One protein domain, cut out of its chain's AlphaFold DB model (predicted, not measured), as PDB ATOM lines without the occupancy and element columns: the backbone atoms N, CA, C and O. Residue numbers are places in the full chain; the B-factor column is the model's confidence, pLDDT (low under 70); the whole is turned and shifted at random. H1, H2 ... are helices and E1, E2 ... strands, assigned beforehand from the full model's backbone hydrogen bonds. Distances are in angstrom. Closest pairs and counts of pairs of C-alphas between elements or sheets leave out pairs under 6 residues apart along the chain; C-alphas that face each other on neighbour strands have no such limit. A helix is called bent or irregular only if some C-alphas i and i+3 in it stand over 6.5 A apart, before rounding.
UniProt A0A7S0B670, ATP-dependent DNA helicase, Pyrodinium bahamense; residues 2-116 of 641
ATOM      1  N   VAL A   2     -45.538  21.918   1.342       89.38
ATOM      2  CA  VAL A   2     -46.581  22.885   1.795       89.38
ATOM      3  C   VAL A   2     -46.740  24.148   0.934       89.38
ATOM      4  O   VAL A   2     -47.817  24.355   0.389       89.38
ATOM      5  N   ALA A   3     -45.688  24.954   0.742       85.38
ATOM      6  CA  ALA A   3     -45.778  26.208  -0.021       85.38
ATOM      7  C   ALA A   3     -46.293  26.031  -1.469       85.38
ATOM      8  O   ALA A   3     -47.039  26.869  -1.961       85.38
ATOM      9  N   LEU A   4     -45.966  24.911  -2.128       84.81
ATOM     10  CA  LEU A   4     -46.447  24.569  -3.476       84.81
ATOM     11  C   LEU A   4     -47.938  24.182  -3.495       84.81
ATOM     12  O   LEU A   4     -48.589  24.303  -4.528       84.81
ATOM     13  N   MET A   5     -48.468  23.703  -2.368       91.81
ATOM     14  CA  MET A   5     -49.887  23.376  -2.206       91.81
ATOM     15  C   MET A   5     -50.697  24.632  -1.862       91.81
ATOM     16  O   MET A   5     -51.727  24.882  -2.483       91.81
ATOM     17  N   VAL A   6     -50.178  25.481  -0.967       91.81
ATOM     18  CA  VAL A   6     -50.773  26.789  -0.634       91.81
ATOM     19  C   VAL A   6     -50.834  27.699  -1.867       91.81
ATOM     20  O   VAL A   6     -51.884  28.271  -2.144       91.81
ATOM     21  N   ALA A   7     -49.776  27.738  -2.686       89.31
ATOM     22  CA  ALA A   7     -49.757  28.450  -3.973       89.31
ATOM     23  C   ALA A   7     -50.741  27.896  -5.032       89.31
ATOM     24  O   ALA A   7     -50.852  28.454  -6.120       89.31
ATOM     25  N   ARG A   8     -51.448  26.798  -4.734       94.06
ATOM     26  CA  ARG A   8     -52.522  26.203  -5.549       94.06
ATOM     27  C   ARG A   8     -53.878  26.219  -4.828       94.06
ATOM     28  O   ARG A   8     -54.751  25.421  -5.147       94.06
ATOM     29  N   GLY A   9     -54.039  27.074  -3.814       94.38
ATOM     30  CA  GLY A   9     -55.272  27.198  -3.024       94.38
ATOM     31  C   GLY A   9     -55.545  26.037  -2.057       94.38
ATOM     32  O   GLY A   9     -56.547  26.049  -1.342       94.38
ATOM     33  N   VAL A  10     -54.667  25.030  -1.978       96.06
ATOM     34  CA  VAL A  10     -54.850  23.898  -1.065       96.06
ATOM     35  C   VAL A  10     -54.432  24.313   0.342       96.06
ATOM     36  O   VAL A  10     -53.258  24.583   0.600       96.06
ATOM     37  N   ARG A  11     -55.391  24.295   1.278       96.06
ATOM     38  CA  ARG A  11     -55.156  24.484   2.721       96.06
ATOM     39  C   ARG A  11     -54.229  23.385   3.252       96.06
ATOM     40  O   ARG A  11     -54.698  22.318   3.656       96.06
ATOM     41  N   ALA A  12     -52.927  23.639   3.238       96.88
ATOM     42  CA  ALA A  12     -51.896  22.699   3.657       96.88
ATOM     43  C   ALA A  12     -51.016  23.289   4.763       96.88
ATOM     44  O   ALA A  12     -50.704  24.478   4.738       96.88
ATOM     45  N   CYS A  13     -50.567  22.453   5.699       95.88
ATOM     46  CA  CYS A  13     -49.641  22.858   6.758       95.88
ATOM     47  C   CYS A  13     -48.595  21.777   7.075       95.88
ATOM     48  O   CYS A  13     -48.597  20.690   6.489       95.88
ATOM     49  N   PHE A  14     -47.674  22.095   7.988       95.06
ATOM     50  CA  PHE A  14     -46.636  21.192   8.482       95.06
ATOM     51  C   PHE A  14     -46.542  21.246  10.012       95.06
ATOM     52  O   PHE A  14     -46.576  22.334  10.591       95.06
ATOM     53  N   LEU A  15     -46.377  20.080  10.640       94.19
ATOM     54  CA  LEU A  15     -46.178  19.895  12.076       94.19
ATOM     55  C   LEU A  15     -44.832  19.201  12.334       94.19
ATOM     56  O   LEU A  15     -44.623  18.048  11.947       94.19
ATOM     57  N   GLY A  16     -43.924  19.902  13.010       90.12
ATOM     58  CA  GLY A  16     -42.589  19.418  13.354       90.12
ATOM     59  C   GLY A  16     -41.728  20.509  13.988       90.12
ATOM     60  O   GLY A  16     -42.158  21.652  14.118       90.12
ATOM     61  N   SER A  17     -40.494  20.169  14.364       85.06
ATOM     62  CA  SER A  17     -39.585  21.029  15.150       85.06
ATOM     63  C   SER A  17     -39.094  22.305  14.450       85.06
ATOM     64  O   SER A  17     -38.425  23.123  15.075       85.06
ATOM     65  N   SER A  18     -39.409  22.488  13.164       82.75
ATOM     66  CA  SER A  18     -39.137  23.710  12.395       82.75
ATOM     67  C   SER A  18     -40.398  24.515  12.052       82.75
ATOM     68  O   SER A  18     -40.347  25.349  11.152       82.75
ATOM     69  N   GLN A  19     -41.535  24.235  12.697       88.00
ATOM     70  CA  GLN A  19     -42.716  25.097  12.626       88.00
ATOM     71  C   GLN A  19     -42.516  26.303  13.556       88.00
ATOM     72  O   GLN A  19     -42.128  26.130  14.708       88.00
ATOM     73  N   THR A  20     -42.769  27.510  13.050       87.75
ATOM     74  CA  THR A  20     -42.615  28.774  13.790       87.75
ATOM     75  C   THR A  20     -43.948  29.348  14.269       87.75
ATOM     76  O   THR A  20     -43.972  30.058  15.267       87.75
ATOM     77  N   ASP A  21     -45.056  29.043  13.587       91.75
ATOM     78  CA  ASP A  21     -46.402  29.443  14.012       91.75
ATOM     79  C   ASP A  21     -46.998  28.375  14.944       91.75
ATOM     80  O   ASP A  21     -47.373  27.276  14.518       91.75
ATOM     81  N   ALA A  22     -47.091  28.713  16.232       90.81
ATOM     82  CA  ALA A  22     -47.637  27.845  17.273       90.81
ATOM     83  C   ALA A  22     -49.141  27.544  17.100       90.81
ATOM     84  O   ALA A  22     -49.623  26.526  17.598       90.81
ATOM     85  N   THR A  23     -49.892  28.380  16.371       94.81
ATOM     86  CA  THR A  23     -51.333  28.173  16.154       94.81
ATOM     87  C   THR A  23     -51.614  27.005  15.207       94.81
ATOM     88  O   THR A  23     -52.639  26.335  15.345       94.81
ATOM     89  N   VAL A  24     -50.693  26.709  14.277       95.12
ATOM     90  CA  VAL A  24     -50.880  25.709  13.206       95.12
ATOM     91  C   VAL A  24     -51.264  24.335  13.747       95.12
ATOM     92  O   VAL A  24     -52.062  23.639  13.121       95.12
ATOM     93  N   GLU A  25     -50.745  23.940  14.912       94.75
ATOM     94  CA  GLU A  25     -51.084  22.655  15.525       94.75
ATOM     95  C   GLU A  25     -52.529  22.604  16.024       94.75
ATOM     96  O   GLU A  25     -53.264  21.687  15.652       94.75
ATOM     97  N   ALA A  26     -52.968  23.595  16.804       94.19
ATOM     98  CA  ALA A  26     -54.344  23.658  17.297       94.19
ATOM     99  C   ALA A  26     -55.348  23.680  16.132       94.19
ATOM    100  O   ALA A  26     -56.322  22.929  16.123       94.19
ATOM    101  N   ARG A  27     -55.039  24.461  15.094       95.88
ATOM    102  CA  ARG A  27     -55.825  24.604  13.860       95.88
ATOM    103  C   ARG A  27     -55.859  23.317  13.022       95.88
ATOM    104  O   ARG A  27     -56.899  22.931  12.481       95.88
ATOM    105  N   ALA A  28     -54.748  22.577  12.967       95.25
ATOM    106  CA  ALA A  28     -54.706  21.245  12.363       95.25
ATOM    107  C   ALA A  28     -55.547  20.228  13.144       95.25
ATOM    108  O   ALA A  28     -56.299  19.474  12.528       95.25
ATOM    109  N   LEU A  29     -55.494  20.247  14.477       94.31
ATOM    110  CA  LEU A  29     -56.289  19.370  15.343       94.31
ATOM    111  C   LEU A  29     -57.781  19.762  15.416       94.31
ATOM    112  O   LEU A  29     -58.622  18.907  15.696       94.31
ATOM    113  N   ALA A  30     -58.131  21.007  15.080       93.88
ATOM    114  CA  ALA A  30     -59.504  21.434  14.795       93.88
ATOM    115  C   ALA A  30     -60.013  20.933  13.424       93.88
ATOM    116  O   ALA A  30     -61.215  20.747  13.233       93.88
ATOM    117  N   GLY A  31     -59.105  20.652  12.482       92.88
ATOM    118  CA  GLY A  31     -59.429  20.182  11.134       92.88
ATOM    119  C   GLY A  31     -59.654  21.307  10.118       92.88
ATOM    120  O   GLY A  31     -60.516  21.167   9.244       92.88
ATOM    121  N   GLU A  32     -58.901  22.410  10.236       95.31
ATOM    122  CA  GLU A  32     -58.885  23.532   9.280       95.31
ATOM    123  C   GLU A  32     -58.096  23.250   7.993       95.31
ATOM    124  O   GLU A  32     -58.321  23.907   6.977       95.31
ATOM    125  N   PHE A  33     -57.171  22.291   8.005       96.19
ATOM    126  CA  PHE A  33     -56.336  21.972   6.846       96.19
ATOM    127  C   PHE A  33     -56.847  20.729   6.116       96.19
ATOM    128  O   PHE A  33     -57.301  19.766   6.730       96.19
ATOM    129  N   SER A  34     -56.748  20.747   4.787       95.12
ATOM    130  CA  SER A  34     -57.068  19.604   3.925       95.12
ATOM    131  C   SER A  34     -55.880  18.642   3.771       95.12
ATOM    132  O   SER A  34     -56.076  17.494   3.384       95.12
ATOM    133  N   LEU A  35     -54.654  19.096   4.063       96.75
ATOM    134  CA  LEU A  35     -53.428  18.298   3.986       96.75
ATOM    135  C   LEU A  35     -52.444  18.701   5.096       96.75
ATOM    136  O   LEU A  35     -52.037  19.859   5.181       96.75
ATOM    137  N   VAL A  36     -52.037  17.749   5.936       96.44
ATOM    138  CA  VAL A  36     -51.138  17.992   7.078       96.44
ATOM    139  C   VAL A  36     -49.887  17.132   6.920       96.44
ATOM    140  O   VAL A  36     -49.952  15.911   7.029       96.44
ATOM    141  N   TYR A  37     -48.742  17.767   6.671       96.00
ATOM    142  CA  TYR A  37     -47.440  17.098   6.697       96.00
ATOM    143  C   TYR A  37     -46.958  16.982   8.147       96.00
ATOM    144  O   TYR A  37     -47.025  17.956   8.892       96.00
ATOM    145  N   VAL A  38     -46.453  15.818   8.563       94.69
ATOM    146  CA  VAL A  38     -46.026  15.583   9.953       94.69
ATOM    147  C   VAL A  38     -44.648  14.929   9.980       94.69
ATOM    148  O   VAL A  38     -44.434  13.902   9.340       94.69
ATOM    149  N   CYS A  39     -43.722  15.501  10.747       92.44
ATOM    150  CA  CYS A  39     -42.441  14.865  11.057       92.44
ATOM    151  C   CYS A  39     -42.666  13.558  11.852       92.44
ATOM    152  O   CYS A  39     -43.382  13.607  12.857       92.44
ATOM    153  N   PRO A  40     -42.051  12.409  11.494       91.50
ATOM    154  CA  PRO A  40     -42.262  11.126  12.180       91.50
ATOM    155  C   PRO A  40     -42.108  11.191  13.707       91.50
ATOM    156  O   PRO A  40     -42.926  10.644  14.441       91.50
ATOM    157  N   GLU A  41     -41.115  11.934  14.197       90.69
ATOM    158  CA  GLU A  41     -40.840  12.162  15.624       90.69
ATOM    159  C   GLU A  41     -41.948  12.941  16.350       90.69
ATOM    160  O   GLU A  41     -42.077  12.864  17.569       90.69
ATOM    161  N   THR A  42     -42.778  13.671  15.605       91.44
ATOM    162  CA  THR A  42     -43.897  14.465  16.133       91.44
ATOM    163  C   THR A  42     -45.191  13.646  16.206       91.44
ATOM    164  O   THR A  42     -46.060  13.937  17.027       91.44
ATOM    165  N   VAL A  43     -45.310  12.570  15.413       91.94
ATOM    166  CA  VAL A  43     -46.523  11.736  15.311       91.94
ATOM    167  C   VAL A  43     -46.970  11.194  16.669       91.94
ATOM    168  O   VAL A  43     -48.155  11.269  16.983       91.94
ATOM    169  N   HIS A  44     -46.044  10.689  17.495       89.38
ATOM    170  CA  HIS A  44     -46.389  10.100  18.796       89.38
ATOM    171  C   HIS A  44     -47.051  11.116  19.743       89.38
ATOM    172  O   HIS A  44     -48.060  10.802  20.373       89.38
ATOM    173  N   ARG A  45     -46.533  12.352  19.778       91.38
ATOM    174  CA  ARG A  45     -47.067  13.461  20.587       91.38
ATOM    175  C   ARG A  45     -48.476  13.874  20.145       91.38
ATOM    176  O   ARG A  45     -49.303  14.218  20.981       91.38
ATOM    177  N   LEU A  46     -48.760  13.797  18.843       92.69
ATOM    178  CA  LEU A  46     -50.040  14.196  18.246       92.69
ATOM    179  C   LEU A  46     -51.141  13.121  18.327       92.69
ATOM    180  O   LEU A  46     -52.287  13.404  17.970       92.69
ATOM    181  N   LEU A  47     -50.845  11.893  18.781       92.44
ATOM    182  CA  LEU A  47     -51.794  10.767  18.736       92.44
ATOM    183  C   LEU A  47     -53.135  11.047  19.432       92.44
ATOM    184  O   LEU A  47     -54.166  10.570  18.962       92.44
ATOM    185  N   SER A  48     -53.149  11.812  20.526       92.81
ATOM    186  CA  SER A  48     -54.376  12.198  21.243       92.81
ATOM    187  C   SER A  48     -55.305  13.061  20.381       92.81
ATOM    188  O   SER A  48     -56.487  12.742  20.239       92.81
ATOM    189  N   GLY A  49     -54.765  14.106  19.749       93.88
ATOM    190  CA  GLY A  49     -55.499  14.986  18.839       93.88
ATOM    191  C   GLY A  49     -55.912  14.286  17.541       93.88
ATOM    192  O   GLY A  49     -57.056  14.407  17.107       93.88
ATOM    193  N   LEU A  50     -55.031  13.465  16.962       94.50
ATOM    194  CA  LEU A  50     -55.347  12.676  15.765       94.50
ATOM    195  C   LEU A  50     -56.488  11.671  16.029       94.50
ATOM    196  O   LEU A  50     -57.405  11.561  15.219       94.50
ATOM    197  N   ARG A  51     -56.523  11.018  17.201       94.69
ATOM    198  CA  ARG A  51     -57.673  10.200  17.651       94.69
ATOM    199  C   ARG A  51     -58.962  11.013  17.849       94.69
ATOM    200  O   ARG A  51     -60.054  10.453  17.774       94.69
ATOM    201  N   ALA A  52     -58.880  12.313  18.135       94.06
ATOM    202  CA  ALA A  52     -60.059  13.182  18.216       94.06
ATOM    203  C   ALA A  52     -60.596  13.555  16.821       94.06
ATOM    204  O   ALA A  52     -61.811  13.567  16.625       94.06
ATOM    205  N   LEU A  53     -59.715  13.782  15.840       94.12
ATOM    206  CA  LEU A  53     -60.086  13.965  14.430       94.12
ATOM    207  C   LEU A  53     -60.674  12.693  13.799       94.12
ATOM    208  O   LEU A  53     -61.660  12.778  13.064       94.12
ATOM    209  N   ASP A  54     -60.105  11.521  14.095       94.75
ATOM    210  CA  ASP A  54     -60.583  10.225  13.594       94.75
ATOM    211  C   ASP A  54     -61.999   9.905  14.103       94.75
ATOM    212  O   ASP A  54     -62.897   9.630  13.310       94.75
ATOM    213  N   ARG A  55     -62.255  10.094  15.409       93.38
ATOM    214  CA  ARG A  55     -63.608   9.980  15.996       93.38
ATOM    215  C   ARG A  55     -64.638  10.945  15.391       93.38
ATOM    216  O   ARG A  55     -65.831  10.695  15.513       93.38
ATOM    217  N   ARG A  56     -64.196  12.024  14.735       93.50
ATOM    218  CA  ARG A  56     -65.038  12.989  13.999       93.50
ATOM    219  C   ARG A  56     -65.109  12.703  12.485       93.50
ATOM    220  O   ARG A  56     -65.627  13.529  11.739       93.50
ATOM    221  N   GLY A  57     -64.541  11.594  11.999       92.06
ATOM    222  CA  GLY A  57     -64.511  11.233  10.572       92.06
ATOM    223  C   GLY A  57     -63.689  12.183   9.684       92.06
ATOM    224  O   GLY A  57     -63.904  12.239   8.466       92.06
ATOM    225  N   ARG A  58     -62.779  12.970  10.282       94.25
ATOM    226  CA  ARG A  58     -62.010  14.029   9.597       94.25
ATOM    227  C   ARG A  58     -60.709  13.526   8.968       94.25
ATOM    228  O   ARG A  58     -60.219  14.164   8.042       94.25
ATOM    229  N   ILE A  59     -60.167  12.387   9.411       95.94
ATOM    230  CA  ILE A  59     -59.020  11.738   8.757       95.94
ATOM    231  C   ILE A  59     -59.543  10.812   7.650       95.94
ATOM    232  O   ILE A  59     -60.342   9.918   7.914       95.94
ATOM    233  N   ARG A  60     -59.109  11.034   6.401       96.38
ATOM    234  CA  ARG A  60     -59.548  10.248   5.224       96.38
ATOM    235  C   ARG A  60     -58.458   9.364   4.616       96.38
ATOM    236  O   ARG A  60     -58.777   8.381   3.959       96.38
ATOM    237  N   LEU A  61     -57.193   9.697   4.851       97.12
ATOM    238  CA  LEU A  61     -56.016   8.963   4.392       97.12
ATOM    239  C   LEU A  61     -54.851   9.280   5.334       97.12
ATOM    240  O   LEU A  61     -54.717  10.418   5.785       97.12
ATOM    241  N   ILE A  62     -53.990   8.298   5.587       97.06
ATOM    242  CA  ILE A  62     -52.648   8.513   6.134       97.06
ATOM    243  C   ILE A  62     -51.652   8.043   5.072       97.06
ATOM    244  O   ILE A  62     -51.673   6.878   4.675       97.06
ATOM    245  N   ALA A  63     -50.790   8.945   4.609       97.31
ATOM    246  CA  ALA A  63     -49.744   8.651   3.636       97.31
ATOM    247  C   ALA A  63     -48.363   8.751   4.297       97.31
ATOM    248  O   ALA A  63     -48.057   9.745   4.955       97.31
ATOM    249  N   VAL A  64     -47.536   7.722   4.115       96.56
ATOM    250  CA  VAL A  64     -46.131   7.690   4.534       96.56
ATOM    251  C   VAL A  64     -45.268   7.934   3.297       96.56
ATOM    252  O   VAL A  64     -45.089   7.035   2.478       96.56
ATOM    253  N   ASP A  65     -44.792   9.168   3.149       94.50
ATOM    254  CA  ASP A  65     -43.833   9.569   2.109       94.50
ATOM    255  C   ASP A  65     -42.416   9.060   2.459       94.50
ATOM    256  O   ASP A  65     -42.128   8.800   3.628       94.50
ATOM    257  N   GLU A  66     -41.556   8.883   1.453       92.06
ATOM    258  CA  GLU A  66     -40.204   8.287   1.557       92.06
ATOM    259  C   GLU A  66     -40.125   7.025   2.455       92.06
ATOM    260  O   GLU A  66     -39.204   6.822   3.248       92.06
ATOM    261  N   ALA A  67     -41.102   6.122   2.313       94.50
ATOM    262  CA  ALA A  67     -41.311   4.963   3.184       94.50
ATOM    263  C   ALA A  67     -40.122   3.980   3.270       94.50
ATOM    264  O   ALA A  67     -40.053   3.193   4.214       94.50
ATOM    265  N   HIS A  68     -39.150   4.039   2.349       91.38
ATOM    266  CA  HIS A  68     -37.909   3.259   2.446       91.38
ATOM    267  C   HIS A  68     -37.130   3.530   3.747       91.38
ATOM    268  O   HIS A  68     -36.436   2.633   4.222       91.38
ATOM    269  N   CYS A  69     -37.317   4.698   4.381       90.75
ATOM    270  CA  CYS A  69     -36.751   5.026   5.693       90.75
ATOM    271  C   CYS A  69     -37.132   4.049   6.825       90.75
ATOM    272  O   CYS A  69     -36.488   4.048   7.876       90.75
ATOM    273  N   ILE A  70     -38.173   3.229   6.635       90.44
ATOM    274  CA  ILE A  70     -38.614   2.190   7.579       90.44
ATOM    275  C   ILE A  70     -37.660   0.987   7.584       90.44
ATOM    276  O   ILE A  70     -37.392   0.417   8.643       90.44
ATOM    277  N   SER A  71     -37.162   0.575   6.416       86.00
ATOM    278  CA  SER A  71     -36.390  -0.661   6.267       86.00
ATOM    279  C   SER A  71     -34.952  -0.473   6.741       86.00
ATOM    280  O   SER A  71     -34.286   0.488   6.365       86.00
ATOM    281  N   ARG A  72     -34.427  -1.447   7.499       79.44
ATOM    282  CA  ARG A  72     -32.987  -1.515   7.832       79.44
ATOM    283  C   ARG A  72     -32.109  -1.821   6.610       79.44
ATOM    284  O   ARG A  72     -30.897  -1.670   6.703       79.44
ATOM    285  N   TRP A  73     -32.728  -2.227   5.499       70.38
ATOM    286  CA  TRP A  73     -32.124  -2.475   4.190       70.38
ATOM    287  C   TRP A  73     -32.477  -1.369   3.175       70.38
ATOM    288  O   TRP A  73     -32.202  -1.521   1.990       70.38
ATOM    289  N   GLY A  74     -33.063  -0.254   3.630       69.62
ATOM    290  CA  GLY A  74     -33.108   1.013   2.898       69.62
ATOM    291  C   GLY A  74     -31.864   1.864   3.183       69.62
ATOM    292  O   GLY A  74     -31.256   1.758   4.249       69.62
ATOM    293  N   HIS A  75     -31.475   2.722   2.239       69.50
ATOM    294  CA  HIS A  75     -30.230   3.505   2.302       69.50
ATOM    295  C   HIS A  75     -30.264   4.688   3.287       69.50
ATOM    296  O   HIS A  75     -29.212   5.111   3.764       69.50
ATOM    297  N   ASP A  76     -31.453   5.186   3.637       81.44
ATOM    298  CA  ASP A  76     -31.687   6.227   4.655       81.44
ATOM    299  C   ASP A  76     -32.593   5.694   5.782       81.44
ATOM    300  O   ASP A  76     -33.683   6.208   6.044       81.44
ATOM    301  N   PHE A  77     -32.176   4.595   6.422       84.19
ATOM    302  CA  PHE A  77     -32.899   4.014   7.558       84.19
ATOM    303  C   PHE A  77     -32.986   4.987   8.745       84.19
ATOM    304  O   PHE A  77     -31.974   5.429   9.299       84.19
ATOM    305  N   ARG A  78     -34.209   5.244   9.222       85.25
ATOM    306  CA  ARG A  78     -34.489   6.143  10.348       85.25
ATOM    307  C   ARG A  78     -35.330   5.424  11.397       85.25
ATOM    308  O   ARG A  78     -36.516   5.189  11.195       85.25
ATOM    309  N   LYS A  79     -34.750   5.152  12.573       85.50
ATOM    310  CA  LYS A  79     -35.402   4.409  13.678       85.50
ATOM    311  C   LYS A  79     -36.809   4.922  14.041       85.50
ATOM    312  O   LYS A  79     -37.663   4.127  14.418       85.50
ATOM    313  N   THR A  80     -37.065   6.222  13.896       88.81
ATOM    314  CA  THR A  80     -38.375   6.852  14.126       88.81
ATOM    315  C   THR A  80     -39.475   6.324  13.198       88.81
ATOM    316  O   THR A  80     -40.610   6.156  13.634       88.81
ATOM    317  N   TYR A  81     -39.156   5.995  11.942       93.38
ATOM    318  CA  TYR A  81     -40.131   5.483  10.972       93.38
ATOM    319  C   TYR A  81     -40.720   4.120  11.387       93.38
ATOM    320  O   TYR A  81     -41.887   3.856  11.108       93.38
ATOM    321  N   LEU A  82     -39.986   3.295  12.150       89.50
ATOM    322  CA  LEU A  82     -40.513   2.041  12.718       89.50
ATOM    323  C   LEU A  82     -41.720   2.272  13.649       89.50
ATOM    324  O   LEU A  82     -42.591   1.411  13.774       89.50
ATOM    325  N   GLN A  83     -41.809   3.440  14.296       90.06
ATOM    326  CA  GLN A  83     -42.923   3.771  15.192       90.06
ATOM    327  C   GLN A  83     -44.235   4.021  14.427       90.06
ATOM    328  O   GLN A  83     -45.317   3.881  15.007       90.06
ATOM    329  N   LEU A  84     -44.169   4.314  13.121       93.75
ATOM    330  CA  LEU A  84     -45.340   4.540  12.267       93.75
ATOM    331  C   LEU A  84     -46.190   3.271  12.091       93.75
ATOM    332  O   LEU A  84     -47.395   3.379  11.887       93.75
ATOM    333  N   GLY A  85     -45.628   2.075  12.306       90.19
ATOM    334  CA  GLY A  85     -46.391   0.821  12.387       90.19
ATOM    335  C   GLY A  85     -47.451   0.791  13.496       90.19
ATOM    336  O   GLY A  85     -48.390  -0.004  13.456       90.19
ATOM    337  N   SER A  86     -47.358   1.690  14.484       91.81
ATOM    338  CA  SER A  86     -48.432   1.887  15.461       91.81
ATOM    339  C   SER A  86     -49.701   2.486  14.838       91.81
ATOM    340  O   SER A  86     -50.794   2.171  15.308       91.81
ATOM    341  N   LEU A  87     -49.597   3.269  13.756       93.56
ATOM    342  CA  LEU A  87     -50.725   3.971  13.131       93.56
ATOM    343  C   LEU A  87     -51.815   3.012  12.643       93.56
ATOM    344  O   LEU A  87     -52.990   3.309  12.826       93.56
ATOM    345  N   ARG A  88     -51.464   1.821  12.138       94.00
ATOM    346  CA  ARG A  88     -52.456   0.789  11.782       94.00
ATOM    347  C   ARG A  88     -53.293   0.329  12.983       94.00
ATOM    348  O   ARG A  88     -54.476   0.043  12.810       94.00
ATOM    349  N   ARG A  89     -52.711   0.265  14.187       92.25
ATOM    350  CA  ARG A  89     -53.441  -0.084  15.422       92.25
ATOM    351  C   ARG A  89     -54.247   1.092  15.975       92.25
ATOM    352  O   ARG A  89     -55.302   0.868  16.550       92.25
ATOM    353  N   GLN A  90     -53.766   2.323  15.792       93.56
ATOM    354  CA  GLN A  90     -54.461   3.539  16.239       93.56
ATOM    355  C   GLN A  90     -55.644   3.917  15.335       93.56
ATOM    356  O   GLN A  90     -56.656   4.394  15.833       93.56
ATOM    357  N   PHE A  91     -55.516   3.683  14.026       95.25
ATOM    358  CA  PHE A  91     -56.456   4.109  12.986       95.25
ATOM    359  C   PHE A  91     -56.871   2.909  12.104       95.25
ATOM    360  O   PHE A  91     -56.543   2.843  10.915       95.25
ATOM    361  N   PRO A  92     -57.570   1.899  12.664       93.06
ATOM    362  CA  PRO A  92     -57.817   0.619  11.991       93.06
ATOM    363  C   PRO A  92     -58.789   0.707  10.803       93.06
ATOM    364  O   PRO A  92     -58.790  -0.197   9.958       93.06
ATOM    365  N   ARG A  93     -59.600   1.773  10.731       93.31
ATOM    366  CA  ARG A  93     -60.532   2.067   9.626       93.31
ATOM    367  C   ARG A  93     -59.933   2.981   8.549       93.31
ATOM    368  O   ARG A  93     -60.431   2.981   7.430       93.31
ATOM    369  N   VAL A  94     -58.869   3.725   8.855       96.00
ATOM    370  CA  VAL A  94     -58.288   4.704   7.925       96.00
ATOM    371  C   VAL A  94     -57.415   3.995   6.868       96.00
ATOM    372  O   VAL A  94     -56.588   3.133   7.221       96.00
ATOM    373  N   PRO A  95     -57.563   4.337   5.572       96.00
ATOM    374  CA  PRO A  95     -56.639   3.920   4.521       96.00
ATOM    375  C   PRO A  95     -55.202   4.346   4.839       96.00
ATOM    376  O   PRO A  95     -54.959   5.468   5.283       96.00
ATOM    377  N   LEU A  96     -54.243   3.451   4.602       96.94
ATOM    378  CA  LEU A  96     -52.821   3.722   4.820       96.94
ATOM    379  C   LEU A  96     -52.078   3.499   3.503       96.94
ATOM    380  O   LEU A  96     -52.155   2.406   2.942       96.94
ATOM    381  N   MET A  97     -51.389   4.529   3.024       97.19
ATOM    382  CA  MET A  97     -50.589   4.524   1.799       97.19
ATOM    383  C   MET A  97     -49.108   4.678   2.159       97.19
ATOM    384  O   MET A  97     -48.770   5.382   3.108       97.19
ATOM    385  N   ALA A  98     -48.230   4.050   1.383       97.06
ATOM    386  CA  ALA A  98     -46.783   4.215   1.475       97.06
ATOM    387  C   ALA A  98     -46.236   4.581   0.090       97.06
ATOM    388  O   ALA A  98     -46.632   3.967  -0.898       97.06
ATOM    389  N   LEU A  99     -45.354   5.578   0.019       96.12
ATOM    390  CA  LEU A  99     -44.737   6.050  -1.220       96.12
ATOM    391  C   LEU A  99     -43.214   6.046  -1.070       96.12
ATOM    392  O   LEU A  99     -42.688   6.351  -0.004       96.12
ATOM    393  N   THR A 100     -42.494   5.687  -2.130       93.38
ATOM    394  CA  THR A 100     -41.027   5.748  -2.189       93.38
ATOM    395  C   THR A 100     -40.572   5.680  -3.644       93.38
ATOM    396  O   THR A 100     -41.157   4.944  -4.437       93.38
ATOM    397  N   ALA A 101     -39.527   6.430  -4.004       89.12
ATOM    398  CA  ALA A 101     -38.928   6.376  -5.342       89.12
ATOM    399  C   ALA A 101     -37.904   5.235  -5.507       89.12
ATOM    400  O   ALA A 101     -37.610   4.823  -6.627       89.12
ATOM    401  N   THR A 102     -37.354   4.727  -4.401       85.62
ATOM    402  CA  THR A 102     -36.269   3.735  -4.382       85.62
ATOM    403  C   THR A 102     -36.573   2.650  -3.353       85.62
ATOM    404  O   THR A 102     -36.427   2.866  -2.150       85.62
ATOM    405  N   ALA A 103     -37.024   1.483  -3.814       89.19
ATOM    406  CA  ALA A 103     -37.240   0.309  -2.970       89.19
ATOM    407  C   ALA A 103     -37.110  -0.983  -3.786       89.19
ATOM    408  O   ALA A 103     -37.913  -1.250  -4.683       89.19
ATOM    409  N   THR A 104     -36.110  -1.797  -3.443       90.38
ATOM    410  CA  THR A 104     -35.967  -3.185  -3.913       90.38
ATOM    411  C   THR A 104     -37.124  -4.044  -3.384       90.38
ATOM    412  O   THR A 104     -37.805  -3.636  -2.443       90.38
ATOM    413  N   THR A 105     -37.360  -5.236  -3.949       89.06
ATOM    414  CA  THR A 105     -38.468  -6.127  -3.534       89.06
ATOM    415  C   THR A 105     -38.525  -6.314  -2.016       89.06
ATOM    416  O   THR A 105     -39.523  -5.954  -1.400       89.06
ATOM    417  N   ARG A 106     -37.396  -6.685  -1.399       89.12
ATOM    418  CA  ARG A 106     -37.258  -6.832   0.057       89.12
ATOM    419  C   ARG A 106     -37.656  -5.575   0.842       89.12
ATOM    420  O   ARG A 106     -38.297  -5.679   1.883       89.12
ATOM    421  N   VAL A 107     -37.272  -4.389   0.370       90.94
ATOM    422  CA  VAL A 107     -37.625  -3.120   1.031       90.94
ATOM    423  C   VAL A 107     -39.131  -2.863   0.929       90.94
ATOM    424  O   VAL A 107     -39.723  -2.394   1.898       90.94
ATOM    425  N   ARG A 108     -39.775  -3.217  -0.194       92.69
ATOM    426  CA  ARG A 108     -41.242  -3.144  -0.344       92.69
ATOM    427  C   ARG A 108     -41.944  -4.081   0.647       92.69
ATOM    428  O   ARG A 108     -42.878  -3.648   1.322       92.69
ATOM    429  N   ASP A 109     -41.442  -5.301   0.817       92.12
ATOM    430  CA  ASP A 109     -41.983  -6.279   1.773       92.12
ATOM    431  C   ASP A 109     -41.831  -5.805   3.232       92.12
ATOM    432  O   ASP A 109     -42.786  -5.842   4.012       92.12
ATOM    433  N   GLU A 110     -40.659  -5.272   3.602       92.75
ATOM    434  CA  GLU A 110     -40.412  -4.716   4.940       92.75
ATOM    435  C   GLU A 110     -41.287  -3.482   5.241       92.75
ATOM    436  O   GLU A 110     -41.767  -3.345   6.370       92.75
ATOM    437  N   ILE A 111     -41.568  -2.624   4.250       94.50
ATOM    438  CA  ILE A 111     -42.535  -1.515   4.374       94.50
ATOM    439  C   ILE A 111     -43.944  -2.059   4.652       94.50
ATOM    440  O   ILE A 111     -44.597  -1.612   5.600       94.50
ATOM    441  N   CYS A 112     -44.411  -3.032   3.862       94.50
ATOM    442  CA  CYS A 112     -45.739  -3.632   4.011       94.50
ATOM    443  C   CYS A 112     -45.933  -4.257   5.400       94.50
ATOM    444  O   CYS A 112     -46.916  -3.953   6.086       94.50
ATOM    445  N   CYS A 113     -44.968  -5.070   5.839       93.75
ATOM    446  CA  CYS A 113     -44.971  -5.712   7.150       93.75
ATOM    447  C   CYS A 113     -44.897  -4.691   8.294       93.75
ATOM    448  O   CYS A 113     -45.717  -4.732   9.213       93.75
ATOM    449  N   SER A 114     -43.958  -3.740   8.241       94.19
ATOM    450  CA  SER A 114     -43.739  -2.797   9.344       94.19
ATOM    451  C   SER A 114     -44.833  -1.731   9.475       94.19
ATOM    452  O   SER A 114     -45.002  -1.200  10.572       94.19
ATOM    453  N   LEU A 115     -45.580  -1.405   8.414       95.06
ATOM    454  CA  LEU A 115     -46.754  -0.521   8.491       95.06
ATOM    455  C   LEU A 115     -48.069  -1.265   8.773       95.06
ATOM    456  O   LEU A 115     -49.089  -0.621   9.020       95.06
ATOM    457  N   GLY A 116     -48.079  -2.601   8.730       94.56
ATOM    458  CA  GLY A 116     -49.312  -3.385   8.822       94.56
ATOM    459  C   GLY A 116     -50.269  -3.080   7.665       94.56
ATOM    460  O   GLY A 116     -51.458  -2.799   7.875       94.56
TER     461      GLY A 116
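What this domain is: This is residues 2 to 116 of the 641 residues of the protein "ATP-dependent DNA helicase" of Pyrodinium bahamense (UniProt A0A7S0B670). What shape do these atoms make? Two small lobes stand side by side, each built on two parallel strands: E1 and E2 with H1, H2 and H3 in one, E3 and E4 with H4, H5 and H6 in the other. H3 and H5 run side by side and join the lobes, while E1 lies between H1 and H2. What is the make-up and size? The printed part has 115 residues with six named helices and four named strands, mostly helix, in the order H1 E1 H2 E2 H3 E3 H4 H5 E4 H6. It is compact, with a radius of gyration of the C-alphas of 14.6 A and spans of 40 by 30 by 23 A.

How they stand to each other: How does the first half begin? H1, residues 2 to 6, comes closest to E1, residues 12 to 15, at the C-alphas of Val 2 and Ala 12, 5.6 A apart. E1, H2, residues 23 to 30, and E2, residues 35 to 38, form a strand-helix-strand unit, two parallel neighbour strands with a helix between, its crossover right-handed; N 15 and O 37 are 2.8 A apart, within hydrogen-bond range. H3, residues 40 to 55, touches H2 with residues 49 to 53 alone, closest at the C-alphas of Gly 49 and Leu 29, 5.7 A, at a steep tilt of 40 degrees, the same way. What follows? E3, residues 62 to 64, H4, residues 67 to 70, H5, residues 79 to 90, and E4, residues 96 to 98, form a second such right-handed unit, with N 64 and O 97 at 2.8 A. H5 is the hub: it touches H3 at a shallow tilt of 11 degrees, the same way, the C-alphas of Thr 80 and Glu 41 closest at 6.0 A, and H6, residues 105 to 115, at a steep tilt of 54 degrees, Gly 85 and Leu 115 closest at 4.1 A. With residues 79 to 82 alone it touches H4, the C-alphas of Tyr 81 and Ile 70 closest at 5.0 A. Which helix backbones hold O i to N i+4 pairs? Every pair is within hydrogen-bond range in H1, H2 and H6, 8 of 12 in H3, and 1 of 8 in H5, where 8 of 9 O i to N i+3 pairs are; H4 is too short for such a pair.

Where its parts are: Where are the ends? C-alpha 2 of H1 is at (-46.581, 22.885, 1.795), and C-alpha 115 of H6 at (-46.754, -0.521, 8.491). How long are the longer elements? H3 measures 21.7 A from first to last C-alpha, H5 19.2 A and H6 15.6 A. Is H3 straight? It is irregular, with C-alphas 45 and 48 at 7.4 A and a kink of 67 degrees near residue 47.

The domain as a whole: How far does it reach? The two C-alphas farthest apart, those of Thr 23 and Thr 105, are 41.6 A apart. Is it unbroken and confident? The printed part has no cut and no long link; the mean pLDDT of the printed part is 91.9, with residues 74 to 75 under 70.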